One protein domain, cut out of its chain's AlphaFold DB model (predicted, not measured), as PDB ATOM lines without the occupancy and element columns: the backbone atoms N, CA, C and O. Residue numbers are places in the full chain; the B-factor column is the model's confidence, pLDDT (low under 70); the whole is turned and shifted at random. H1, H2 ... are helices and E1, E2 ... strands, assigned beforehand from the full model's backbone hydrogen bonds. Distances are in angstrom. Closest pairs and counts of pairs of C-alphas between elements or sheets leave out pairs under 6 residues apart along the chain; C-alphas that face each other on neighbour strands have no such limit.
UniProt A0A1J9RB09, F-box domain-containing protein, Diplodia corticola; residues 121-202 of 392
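Overview. This is residues 121 to 202 of the 392 residues of the protein "F-box domain-containing protein" of Diplodia corticola (UniProt A0A1J9RB09). One long helix, H3, spans much of the length between two small ends. At its first end sit the short helices H1 and H2, which meet at a corner; by its last half lies a small hairpin of strands E1 and E2, with the short helix H4 beyond. The 82 printed residues hold four named helices and two named strands, in the order H1 H2 H3 E1 E2 H4, with an antiparallel sheet E1 - E2; the class is mostly helix. The whole is loose, with a radius of gyration of the C-alphas of 16.8 A, and a rod of 50 by 24 by 16 A.

Arrangement. H1, residues 121 to 129, and H2, residues 131 to 136, touch only at the corner, closest at the C-alphas of Arg 127 and Arg 134, 4.6 A apart. H1 touches H3, residues 144 to 167, with the C-alphas of Ala 121 and Asp 146 closest at 4.8 A, at a steep tilt of 58 degrees, the same way; H3 does so with residues 146 to 150 alone. H2 and H3 are apart. E1, residues 175 to 178, and E2, residues 183 to 186, form an antiparallel hairpin, with N 176 and O 185 within hydrogen-bond range at 2.9 A. The closest C-alphas of H3 and E1 are those of Cys 163 and Val 177, 6.6 A apart. H4, residues 192 to 196, is apart from H3. Every O i to N i+4 pair is within hydrogen-bond range in H1, H2 and H3; H4 has 0 of 1, and 1 of 2 O i to N i+3 pairs.

Along the chain. H1 begins at C-alpha 121 (35.939, 99.629, 37.116) and measures 13.0 A, H2 8.7 A. H3 measures 34.7 A, E1 9.8 A and E2 10.4 A. H4 measures 6.8 A, ending at C-alpha 196 (69.526, 94.119, 49.411).

Size, cuts and confidence. The C-alphas of Met 136 and Pro 192 are the two farthest apart, 51.3 A. The printed part has no cut, no link is long, and no printed residue is under 70 in pLDDT.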
ATOM      1  N   ALA A 121      34.524  99.248  37.071       94.62
ATOM      2  CA  ALA A 121      35.939  99.629  37.116       94.62
ATOM      3  C   ALA A 121      36.697  99.306  35.809       94.62
ATOM      4  O   ALA A 121      37.514 100.110  35.354       94.62
ATOM      5  N   ASP A 122      36.397  98.173  35.170       95.19
ATOM      6  CA  ASP A 122      37.023  97.745  33.913       95.19
ATOM      7  C   ASP A 122      36.457  98.498  32.706       95.19
ATOM      8  O   ASP A 122      37.212  98.911  31.823       95.19
ATOM      9  N   ALA A 123      35.154  98.791  32.705       94.31
ATOM     10  CA  ALA A 123      34.553  99.681  31.715       94.31
ATOM     11  C   ALA A 123      35.168 101.095  31.782       94.31
ATOM     12  O   ALA A 123      35.481 101.701  30.751       94.31
ATOM     13  N   LEU A 124      35.420 101.617  32.991       94.56
ATOM     14  CA  LEU A 124      36.144 102.877  33.180       94.56
ATOM     15  C   LEU A 124      37.603 102.792  32.696       94.56
ATOM     16  O   LEU A 124      38.091 103.753  32.096       94.56
ATOM     17  N   ALA A 125      38.291 101.668  32.926       95.25
ATOM     18  CA  ALA A 125      39.645 101.448  32.418       95.25
ATOM     19  C   ALA A 125      39.669 101.477  30.882       95.25
ATOM     20  O   ALA A 125      40.462 102.214  30.295       95.25
ATOM     21  N   LEU A 126      38.749 100.758  30.229       94.25
ATOM     22  CA  LEU A 126      38.620 100.728  28.772       94.25
ATOM     23  C   LEU A 126      38.386 102.135  28.208       94.25
ATOM     24  O   LEU A 126      39.043 102.548  27.249       94.25
ATOM     25  N   ARG A 127      37.527 102.918  28.866       93.50
ATOM     26  CA  ARG A 127      37.258 104.322  28.528       93.50
ATOM     27  C   ARG A 127      38.519 105.196  28.545       93.50
ATOM     28  O   ARG A 127      38.613 106.148  27.772       93.50
ATOM     29  N   ALA A 128      39.474 104.901  29.427       92.50
ATOM     30  CA  ALA A 128      40.723 105.647  29.551       92.50
ATOM     31  C   ALA A 128      41.752 105.308  28.456       92.50
ATOM     32  O   ALA A 128      42.694 106.074  28.261       92.50
ATOM     33  N   THR A 129      41.574 104.204  27.719       93.12
ATOM     34  CA  THR A 129      42.551 103.755  26.711       93.12
ATOM     35  C   THR A 129      42.506 104.563  25.412       93.12
ATOM     36  O   THR A 129      43.554 104.863  24.843       93.12
ATOM     37  N   CYS A 130      41.318 104.945  24.921       92.69
ATOM     38  CA  CYS A 130      41.194 105.664  23.653       92.69
ATOM     39  C   CYS A 130      39.970 106.594  23.579       92.69
ATOM     40  O   CYS A 130      38.986 106.464  24.310       92.69
ATOM     41  N   ARG A 131      40.010 107.552  22.639       93.00
ATOM     42  CA  ARG A 131      38.915 108.516  22.419       93.00
ATOM     43  C   ARG A 131      37.625 107.856  21.922       93.00
ATOM     44  O   ARG A 131      36.555 108.384  22.209       93.00
ATOM     45  N   HIS A 132      37.723 106.747  21.185       92.31
ATOM     46  CA  HIS A 132      36.567 106.027  20.646       92.31
ATOM     47  C   HIS A 132      35.750 105.375  21.775       92.31
ATOM     48  O   HIS A 132      34.592 105.742  21.953       92.31
ATOM     49  N   PHE A 133      36.373 104.569  22.646       92.88
ATOM     50  CA  PHE A 133      35.697 104.016  23.831       92.88
ATOM     51  C   PHE A 133      35.196 105.100  24.789       92.88
ATOM     52  O   PHE A 133      34.138 104.956  25.397       92.88
ATOM     53  N   ARG A 134      35.902 106.237  24.879       93.12
ATOM     54  CA  ARG A 134      35.436 107.388  25.664       93.12
ATOM     55  C   ARG A 134      34.118 107.987  25.174       93.12
ATOM     56  O   ARG A 134      33.385 108.523  26.005       93.12
ATOM     57  N   ARG A 135      33.860 107.948  23.863       91.38
ATOM     58  CA  ARG A 135      32.621 108.440  23.240       91.38
ATOM     59  C   ARG A 135      31.513 107.394  23.269       91.38
ATOM     60  O   ARG A 135      30.372 107.758  23.504       91.38
ATOM     61  N   MET A 136      31.868 106.130  23.049       87.38
ATOM     62  CA  MET A 136      30.926 105.014  23.000       87.38
ATOM     63  C   MET A 136      30.286 104.725  24.364       87.38
ATOM     64  O   MET A 136      29.108 104.398  24.431       87.38
ATOM     65  N   TYR A 137      31.043 104.879  25.458       84.56
ATOM     66  CA  TYR A 137      30.564 104.565  26.801       84.56
ATOM     67  C   TYR A 137      30.457 105.810  27.691       84.56
ATOM     68  O   TYR A 137      31.460 106.454  28.034       84.56
ATOM     69  N   TYR A 138      29.229 106.116  28.116       81.75
ATOM     70  CA  TYR A 138      28.954 107.127  29.130       81.75
ATOM     71  C   TYR A 138      28.685 106.440  30.479       81.75
ATOM     72  O   TYR A 138      27.695 105.722  30.614       81.75
ATOM     73  N   PRO A 139      29.543 106.630  31.499       70.19
ATOM     74  CA  PRO A 139      29.405 105.932  32.769       70.19
ATOM     75  C   PRO A 139      28.343 106.621  33.625       70.19
ATOM     76  O   PRO A 139      28.666 107.364  34.550       70.19
ATOM     77  N   HIS A 140      27.069 106.399  33.316       76.12
ATOM     78  CA  HIS A 140      25.978 106.887  34.161       76.12
ATOM     79  C   HIS A 140      25.919 106.152  35.515       76.12
ATOM     80  O   HIS A 140      25.325 106.674  36.450       76.12
ATOM     81  N   ALA A 141      26.579 104.992  35.644       81.50
ATOM     82  CA  ALA A 141      26.481 104.108  36.809       81.50
ATOM     83  C   ALA A 141      27.783 103.926  37.620       81.50
ATOM     84  O   ALA A 141      27.799 103.139  38.556       81.50
ATOM     85  N   ALA A 142      28.880 104.618  37.288       90.94
ATOM     86  CA  ALA A 142      30.138 104.428  38.017       90.94
ATOM     87  C   ALA A 142      30.078 105.045  39.424       90.94
ATOM     88  O   ALA A 142      30.070 106.275  39.567       90.94
ATOM     89  N   THR A 143      30.106 104.192  40.445       93.94
ATOM     90  CA  THR A 143      30.119 104.581  41.858       93.94
ATOM     91  C   THR A 143      31.485 105.141  42.279       93.94
ATOM     92  O   THR A 143      32.470 105.092  41.532       93.94
ATOM     93  N   LEU A 144      31.568 105.719  43.484       91.31
ATOM     94  CA  LEU A 144      32.855 106.130  44.059       91.31
ATOM     95  C   LEU A 144      33.770 104.926  44.314       91.31
ATOM     96  O   LEU A 144      34.978 105.039  44.102       91.31
ATOM     97  N   ASP A 145      33.194 103.780  44.676       92.56
ATOM     98  CA  ASP A 145      33.931 102.543  44.925       92.56
ATOM     99  C   ASP A 145      34.562 102.003  43.637       92.56
ATOM    100  O   ASP A 145      35.743 101.658  43.632       92.56
ATOM    101  N   ASP A 146      33.850 102.063  42.505       93.81
ATOM    102  CA  ASP A 146      34.397 101.673  41.195       93.81
ATOM    103  C   ASP A 146      35.600 102.535  40.794       93.81
ATOM    104  O   ASP A 146      36.594 102.055  40.240       93.81
ATOM    105  N   ARG A 147      35.534 103.839  41.092       92.56
ATOM    106  CA  ARG A 147      36.646 104.768  40.841       92.56
ATOM    107  C   ARG A 147      37.822 104.487  41.769       92.56
ATOM    108  O   ARG A 147      38.970 104.591  41.332       92.56
ATOM    109  N   ALA A 148      37.555 104.142  43.027       91.19
ATOM    110  CA  ALA A 148      38.582 103.760  43.987       91.19
ATOM    111  C   ALA A 148      39.266 102.441  43.587       91.19
ATOM    112  O   ALA A 148      40.498 102.356  43.655       91.19
ATOM    113  N   ASP A 149      38.506 101.457  43.097       94.69
ATOM    114  CA  ASP A 149      39.048 100.201  42.573       94.69
ATOM    115  C   ASP A 149      39.903 100.444  41.325       94.69
ATOM    116  O   ASP A 149      41.069 100.038  41.285       94.69
ATOM    117  N   LEU A 150      39.409 101.219  40.351       95.00
ATOM    118  CA  LEU A 150      40.211 101.609  39.190       95.00
ATOM    119  C   LEU A 150      41.509 102.314  39.612       95.00
ATOM    120  O   LEU A 150      42.588 101.969  39.133       95.00
ATOM    121  N   ALA A 151      41.444 103.269  40.545       91.62
ATOM    122  CA  ALA A 151      42.635 103.943  41.060       91.62
ATOM    123  C   ALA A 151      43.609 102.960  41.739       91.62
ATOM    124  O   ALA A 151      44.827 103.084  41.597       91.62
ATOM    125  N   SER A 152      43.096 101.955  42.457       91.69
ATOM    126  CA  SER A 152      43.896 100.875  43.039       91.69
ATOM    127  C   SER A 152      44.596 100.029  41.968       91.69
ATOM    128  O   SER A 152      45.798  99.770  42.083       91.69
ATOM    129  N   ARG A 153      43.887  99.647  40.897       94.50
ATOM    130  CA  ARG A 153      44.441  98.926  39.734       94.50
ATOM    131  C   ARG A 153      45.512  99.752  39.019       94.50
ATOM    132  O   ARG A 153      46.617  99.254  38.828       94.50
ATOM    133  N   CYS A 154      45.250 101.030  38.744       93.62
ATOM    134  CA  CYS A 154      46.221 101.948  38.141       93.62
ATOM    135  C   CYS A 154      47.493 102.094  38.988       93.62
ATOM    136  O   CYS A 154      48.596 102.098  38.444       93.62
ATOM    137  N   ARG A 155      47.370 102.176  40.321       91.06
ATOM    138  CA  ARG A 155      48.535 102.206  41.223       91.06
ATOM    139  C   ARG A 155      49.344 100.911  41.165       91.06
ATOM    140  O   ARG A 155      50.568 100.978  41.178       91.06
ATOM    141  N   ARG A 156      48.687  99.747  41.090       94.12
ATOM    142  CA  ARG A 156      49.367  98.447  40.926       94.12
ATOM    143  C   ARG A 156      50.116  98.359  39.602       94.12
ATOM    144  O   ARG A 156      51.271  97.953  39.601       94.12
ATOM    145  N   ASP A 157      49.485  98.771  38.508       95.44
ATOM    146  CA  ASP A 157      50.103  98.762  37.182       95.44
ATOM    147  C   ASP A 157      51.288  99.742  37.091       95.44
ATOM    148  O   ASP A 157      52.376  99.377  36.646       95.44
ATOM    149  N   HIS A 158      51.126 100.966  37.602       94.81
ATOM    150  CA  HIS A 158      52.222 101.931  37.689       94.81
ATOM    151  C   HIS A 158      53.398 101.386  38.507       94.81
ATOM    152  O   HIS A 158      54.552 101.493  38.089       94.81
ATOM    153  N   PHE A 159      53.112 100.757  39.647       95.94
ATOM    154  CA  PHE A 159      54.128 100.105  40.460       95.94
ATOM    155  C   PHE A 159      54.834  98.975  39.702       95.94
ATOM    156  O   PHE A 159      56.059  98.950  39.688       95.94
ATOM    157  N   ALA A 160      54.100  98.100  39.008       96.44
ATOM    158  CA  ALA A 160      54.689  97.018  38.217       96.44
ATOM    159  C   ALA A 160      55.645  97.548  37.137       96.44
ATOM    160  O   ALA A 160      56.777  97.078  37.027       96.44
ATOM    161  N   ARG A 161      55.236  98.592  36.403       96.56
ATOM    162  CA  ARG A 161      56.097  99.280  35.425       96.56
ATOM    163  C   ARG A 161      57.339  99.901  36.068       96.56
ATOM    164  O   ARG A 161      58.410  99.879  35.477       96.56
ATOM    165  N   THR A 162      57.206 100.421  37.282       96.38
ATOM    166  CA  THR A 162      58.327 100.997  38.035       96.38
ATOM    167  C   THR A 162      59.305  99.920  38.514       96.38
ATOM    168  O   THR A 162      60.511 100.128  38.452       96.38
ATOM    169  N   CYS A 163      58.809  98.754  38.939       96.94
ATOM    170  CA  CYS A 163      59.649  97.605  39.278       96.94
ATOM    171  C   CYS A 163      60.447  97.112  38.068       96.94
ATOM    172  O   CYS A 163      61.634  96.840  38.210       96.94
ATOM    173  N   LEU A 164      59.820  97.034  36.887       97.19
ATOM    174  CA  LEU A 164      60.524  96.707  35.642       97.19
ATOM    175  C   LEU A 164      61.599  97.752  35.327       97.19
ATOM    176  O   LEU A 164      62.744  97.391  35.096       97.19
ATOM    177  N   ALA A 165      61.275  99.044  35.443       96.94
ATOM    178  CA  ALA A 165      62.258 100.107  35.246       96.94
ATOM    179  C   ALA A 165      63.441 100.034  36.233       96.94
ATOM    180  O   ALA A 165      64.550 100.422  35.876       96.94
ATOM    181  N   GLU A 166      63.238  99.551  37.463       96.94
ATOM    182  CA  GLU A 166      64.345  99.298  38.393       96.94
ATOM    183  C   GLU A 166      65.191  98.089  37.972       96.94
ATOM    184  O   GLU A 166      66.416  98.187  37.993       96.94
ATOM    185  N   LEU A 167      64.559  96.984  37.554       96.69
ATOM    186  CA  LEU A 167      65.258  95.795  37.042       96.69
ATOM    187  C   LEU A 167      66.111  96.113  35.814       96.69
ATOM    188  O   LEU A 167      67.246  95.653  35.721       96.69
ATOM    189  N   ASP A 168      65.584  96.942  34.918       97.38
ATOM    190  CA  ASP A 168      66.261  97.365  33.694       97.38
ATOM    191  C   ASP A 168      67.329  98.449  33.953       97.38
ATOM    192  O   ASP A 168      67.984  98.914  33.022       97.38
ATOM    193  N   GLY A 169      67.490  98.914  35.201       96.31
ATOM    194  CA  GLY A 169      68.399 100.010  35.553       96.31
ATOM    195  C   GLY A 169      67.983 101.380  34.995       96.31
ATOM    196  O   GLY A 169      68.752 102.338  35.068       96.31
ATOM    197  N   ALA A 170      66.766 101.494  34.458       97.19
ATOM    198  CA  ALA A 170      66.198 102.722  33.902       97.19
ATOM    199  C   ALA A 170      65.694 103.698  34.983       97.19
ATOM    200  O   ALA A 170      65.359 104.850  34.687       97.19
ATOM    201  N   LEU A 171      65.615 103.259  36.242       96.19
ATOM    202  CA  LEU A 171      65.236 104.116  37.358       96.19
ATOM    203  C   LEU A 171      66.340 105.145  37.667       96.19
ATOM    204  O   LEU A 171      67.536 104.862  37.584       96.19
ATOM    205  N   LYS A 172      65.943 106.363  38.064       94.62
ATOM    206  CA  LYS A 172      66.895 107.409  38.468       94.62
ATOM    207  C   LYS A 172      67.828 106.872  39.559       94.62
ATOM    208  O   LYS A 172      67.364 106.295  40.542       94.62
ATOM    209  N   HIS A 173      69.131 107.098  39.392       95.00
ATOM    210  CA  HIS A 173      70.152 106.587  40.304       95.00
ATOM    211  C   HIS A 173      69.849 106.957  41.760       95.00
ATOM    212  O   HIS A 173      69.502 108.098  42.073       95.00
ATOM    213  N   GLY A 174      69.976 105.968  42.645       94.81
ATOM    214  CA  GLY A 174      69.721 106.130  44.074       94.81
ATOM    215  C   GLY A 174      68.246 106.102  44.480       94.81
ATOM    216  O   GLY A 174      67.966 106.325  45.656       94.81
ATOM    217  N   LEU A 175      67.309 105.823  43.568       97.62
ATOM    218  CA  LEU A 175      65.930 105.482  43.923       97.62
ATOM    219  C   LEU A 175      65.750 103.965  43.991       97.62
ATOM    220  O   LEU A 175      66.359 103.238  43.216       97.62
ATOM    221  N   LEU A 176      64.890 103.517  44.901       97.88
ATOM    222  CA  LEU A 176      64.445 102.133  45.038       97.88
ATOM    223  C   LEU A 176      62.915 102.103  45.172       97.88
ATOM    224  O   LEU A 176      62.315 103.018  45.749       97.88
ATOM    225  N   VAL A 177      62.269 101.048  44.682       98.06
ATOM    226  CA  VAL A 177      60.832 100.816  44.875       98.06
ATOM    227  C   VAL A 177      60.526 100.255  46.266       98.06
ATOM    228  O   VAL A 177      61.273  99.453  46.821       98.06
ATOM    229  N   CYS A 178      59.392 100.668  46.829       97.69
ATOM    230  CA  CYS A 178      58.824 100.111  48.054       97.69
ATOM    231  C   CYS A 178      57.542  99.339  47.722       97.69
ATOM    232  O   CYS A 178      56.581  99.931  47.223       97.69
ATOM    233  N   SER A 179      57.493  98.045  48.043       96.69
ATOM    234  CA  SER A 179      56.332  97.185  47.777       96.69
ATOM    235  C   SER A 179      55.105  97.541  48.616       96.69
ATOM    236  O   SER A 179      53.973  97.334  48.177       96.69
ATOM    237  N   TYR A 180      55.317  98.140  49.791       94.56
ATOM    238  CA  TYR A 180      54.246  98.583  50.680       94.56
ATOM    239  C   TYR A 180      53.595  99.885  50.197       94.56
ATOM    240  O   TYR A 180      52.394  99.932  49.942       94.56
ATOM    241  N   CYS A 181      54.400 100.936  50.005       93.50
ATOM    242  CA  CYS A 181      53.915 102.240  49.546       93.50
ATOM    243  C   CYS A 181      53.523 102.238  48.061       93.50
ATOM    244  O   CYS A 181      52.805 103.134  47.621       93.50
ATOM    245  N   ARG A 182      54.001 101.247  47.293       95.44
ATOM    246  CA  ARG A 182      53.870 101.156  45.831       95.44
ATOM    247  C   ARG A 182      54.408 102.403  45.116       95.44
ATOM    248  O   ARG A 182      53.812 102.892  44.159       95.44
ATOM    249  N   ALA A 183      55.529 102.920  45.614       95.38
ATOM    250  CA  ALA A 183      56.173 104.148  45.156       95.38
ATOM    251  C   ALA A 183      57.703 104.029  45.215       95.38
ATOM    252  O   ALA A 183      58.244 103.129  45.863       95.38
ATOM    253  N   THR A 184      58.399 104.946  44.543       97.19
ATOM    254  CA  THR A 184      59.864 105.066  44.581       97.19
ATOM    255  C   THR A 184      60.305 105.999  45.694       97.19
ATOM    256  O   THR A 184      59.737 107.082  45.853       97.19
ATOM    257  N   HIS A 185      61.376 105.643  46.390       97.19
ATOM    258  CA  HIS A 185      61.983 106.474  47.422       97.19
ATOM    259  C   HIS A 185      63.508 106.508  47.267       97.19
ATOM    260  O   HIS A 185      64.079 105.581  46.692       97.19
ATOM    261  N   PRO A 186      64.190 107.544  47.785       97.81
ATOM    262  CA  PRO A 186      65.641 107.533  47.907       97.81
ATOM    263  C   PRO A 186      66.136 106.312  48.687       97.81
ATOM    264  O   PRO A 186      65.516 105.906  49.667       97.81
ATOM    265  N   ARG A 187      67.290 105.768  48.293       97.69
ATOM    266  CA  ARG A 187      67.946 104.614  48.926       97.69
ATOM    267  C   ARG A 187      68.196 104.816  50.426       97.69
ATOM    268  O   ARG A 187      68.137 103.850  51.179       97.69
ATOM    269  N   SER A 188      68.393 106.061  50.867       96.75
ATOM    270  CA  SER A 188      68.526 106.435  52.284       96.75
ATOM    271  C   SER A 188      67.263 106.186  53.117       96.75
ATOM    272  O   SER A 188      67.358 106.039  54.329       96.75
ATOM    273  N   LEU A 189      66.089 106.086  52.485       96.44
ATOM    274  CA  LEU A 189      64.832 105.731  53.148       96.44
ATOM    275  C   LEU A 189      64.613 104.215  53.233       96.44
ATOM    276  O   LEU A 189      63.494 103.782  53.489       96.44
ATOM    277  N   PHE A 190      65.644 103.401  53.021       97.25
ATOM    278  CA  PHE A 190      65.605 101.950  53.195       97.25
ATOM    279  C   PHE A 190      66.725 101.531  54.141       97.25
ATOM    280  O   PHE A 190      67.856 102.007  54.020       97.25
ATOM    281  N   SER A 191      66.428 100.612  55.061       96.25
ATOM    282  CA  SER A 191      67.470 100.017  55.899       96.25
ATOM    283  C   SER A 191      68.475  99.244  55.028       96.25
ATOM    284  O   SER A 191      68.100  98.774  53.950       96.25
ATOM    285  N   PRO A 192      69.733  99.058  55.465       97.25
ATOM    286  CA  PRO A 192      70.723  98.303  54.693       97.25
ATOM    287  C   PRO A 192      70.246  96.897  54.295       97.25
ATOM    288  O   PRO A 192      70.521  96.444  53.189       97.25
ATOM    289  N   LEU A 193      69.466  96.244  55.164       97.44
ATOM    290  CA  LEU A 193      68.848  94.945  54.889       97.44
ATOM    291  C   LEU A 193      67.758  95.030  53.808       97.44
ATOM    292  O   LEU A 193      67.657  94.157  52.955       97.44
ATOM    293  N   GLU A 194      66.931  96.075  53.824       97.44
ATOM    294  CA  GLU A 194      65.889  96.273  52.809       97.44
ATOM    295  C   GLU A 194      66.486  96.647  51.446       97.44
ATOM    296  O   GLU A 194      65.977  96.230  50.408       97.44
ATOM    297  N   GLN A 195      67.611  97.365  51.420       97.62
ATOM    298  CA  GLN A 195      68.297  97.710  50.172       97.62
ATOM    299  C   GLN A 195      68.758  96.474  49.382       97.62
ATOM    300  O   GLN A 195      68.781  96.524  48.155       97.62
ATOM    301  N   THR A 196      69.098  95.372  50.057       97.19
ATOM    302  CA  THR A 196      69.526  94.119  49.411       97.19
ATOM    303  C   THR A 196      68.373  93.156  49.130       97.19
ATOM    304  O   THR A 196      68.549  92.183  48.397       97.19
ATOM    305  N   ARG A 197      67.173  93.414  49.666       97.56
ATOM    306  CA  ARG A 197      65.987  92.585  49.417       97.56
ATOM    307  C   ARG A 197      65.491  92.713  47.981       97.56
ATOM    308  O   ARG A 197      65.612  93.763  47.347       97.56
ATOM    309  N   ALA A 198      64.868  91.638  47.499       96.94
ATOM    310  CA  ALA A 198      64.175  91.623  46.219       96.94
ATOM    311  C   ALA A 198      62.985  92.599  46.215       96.94
ATOM    312  O   ALA A 198      62.335  92.813  47.242       96.94
ATOM    313  N   LEU A 199      62.687  93.162  45.041       95.31
ATOM    314  CA  LEU A 199      61.722  94.250  44.827       95.31
ATOM    315  C   LEU A 199      60.346  93.970  45.445       95.31
ATOM    316  O   LEU A 199      59.741  94.848  46.054       95.31
ATOM    317  N   GLN A 200      59.866  92.730  45.330       93.38
ATOM    318  CA  GLN A 200      58.561  92.305  45.831       93.38
ATOM    319  C   GLN A 200      58.461  92.315  47.367       93.38
ATOM    320  O   GLN A 200      57.375  92.494  47.915       93.38
ATOM    321  N   TRP A 201      59.589  92.186  48.070       96.12
ATOM    322  CA  TRP A 201      59.642  92.133  49.535       96.12
ATOM    323  C   TRP A 201      60.172  93.417  50.168       96.12
ATOM    324  O   TRP A 201      60.074  93.570  51.384       96.12
ATOM    325  N   ARG A 202      60.714  94.330  49.359       97.38
ATOM    326  CA  ARG A 202      61.395  95.524  49.841       97.38
ATOM    327  C   ARG A 202      60.425  96.548  50.424       97.38
ATOM    328  O   ARG A 202      59.517  97.023  49.742       97.38
TER     329      ARG A 202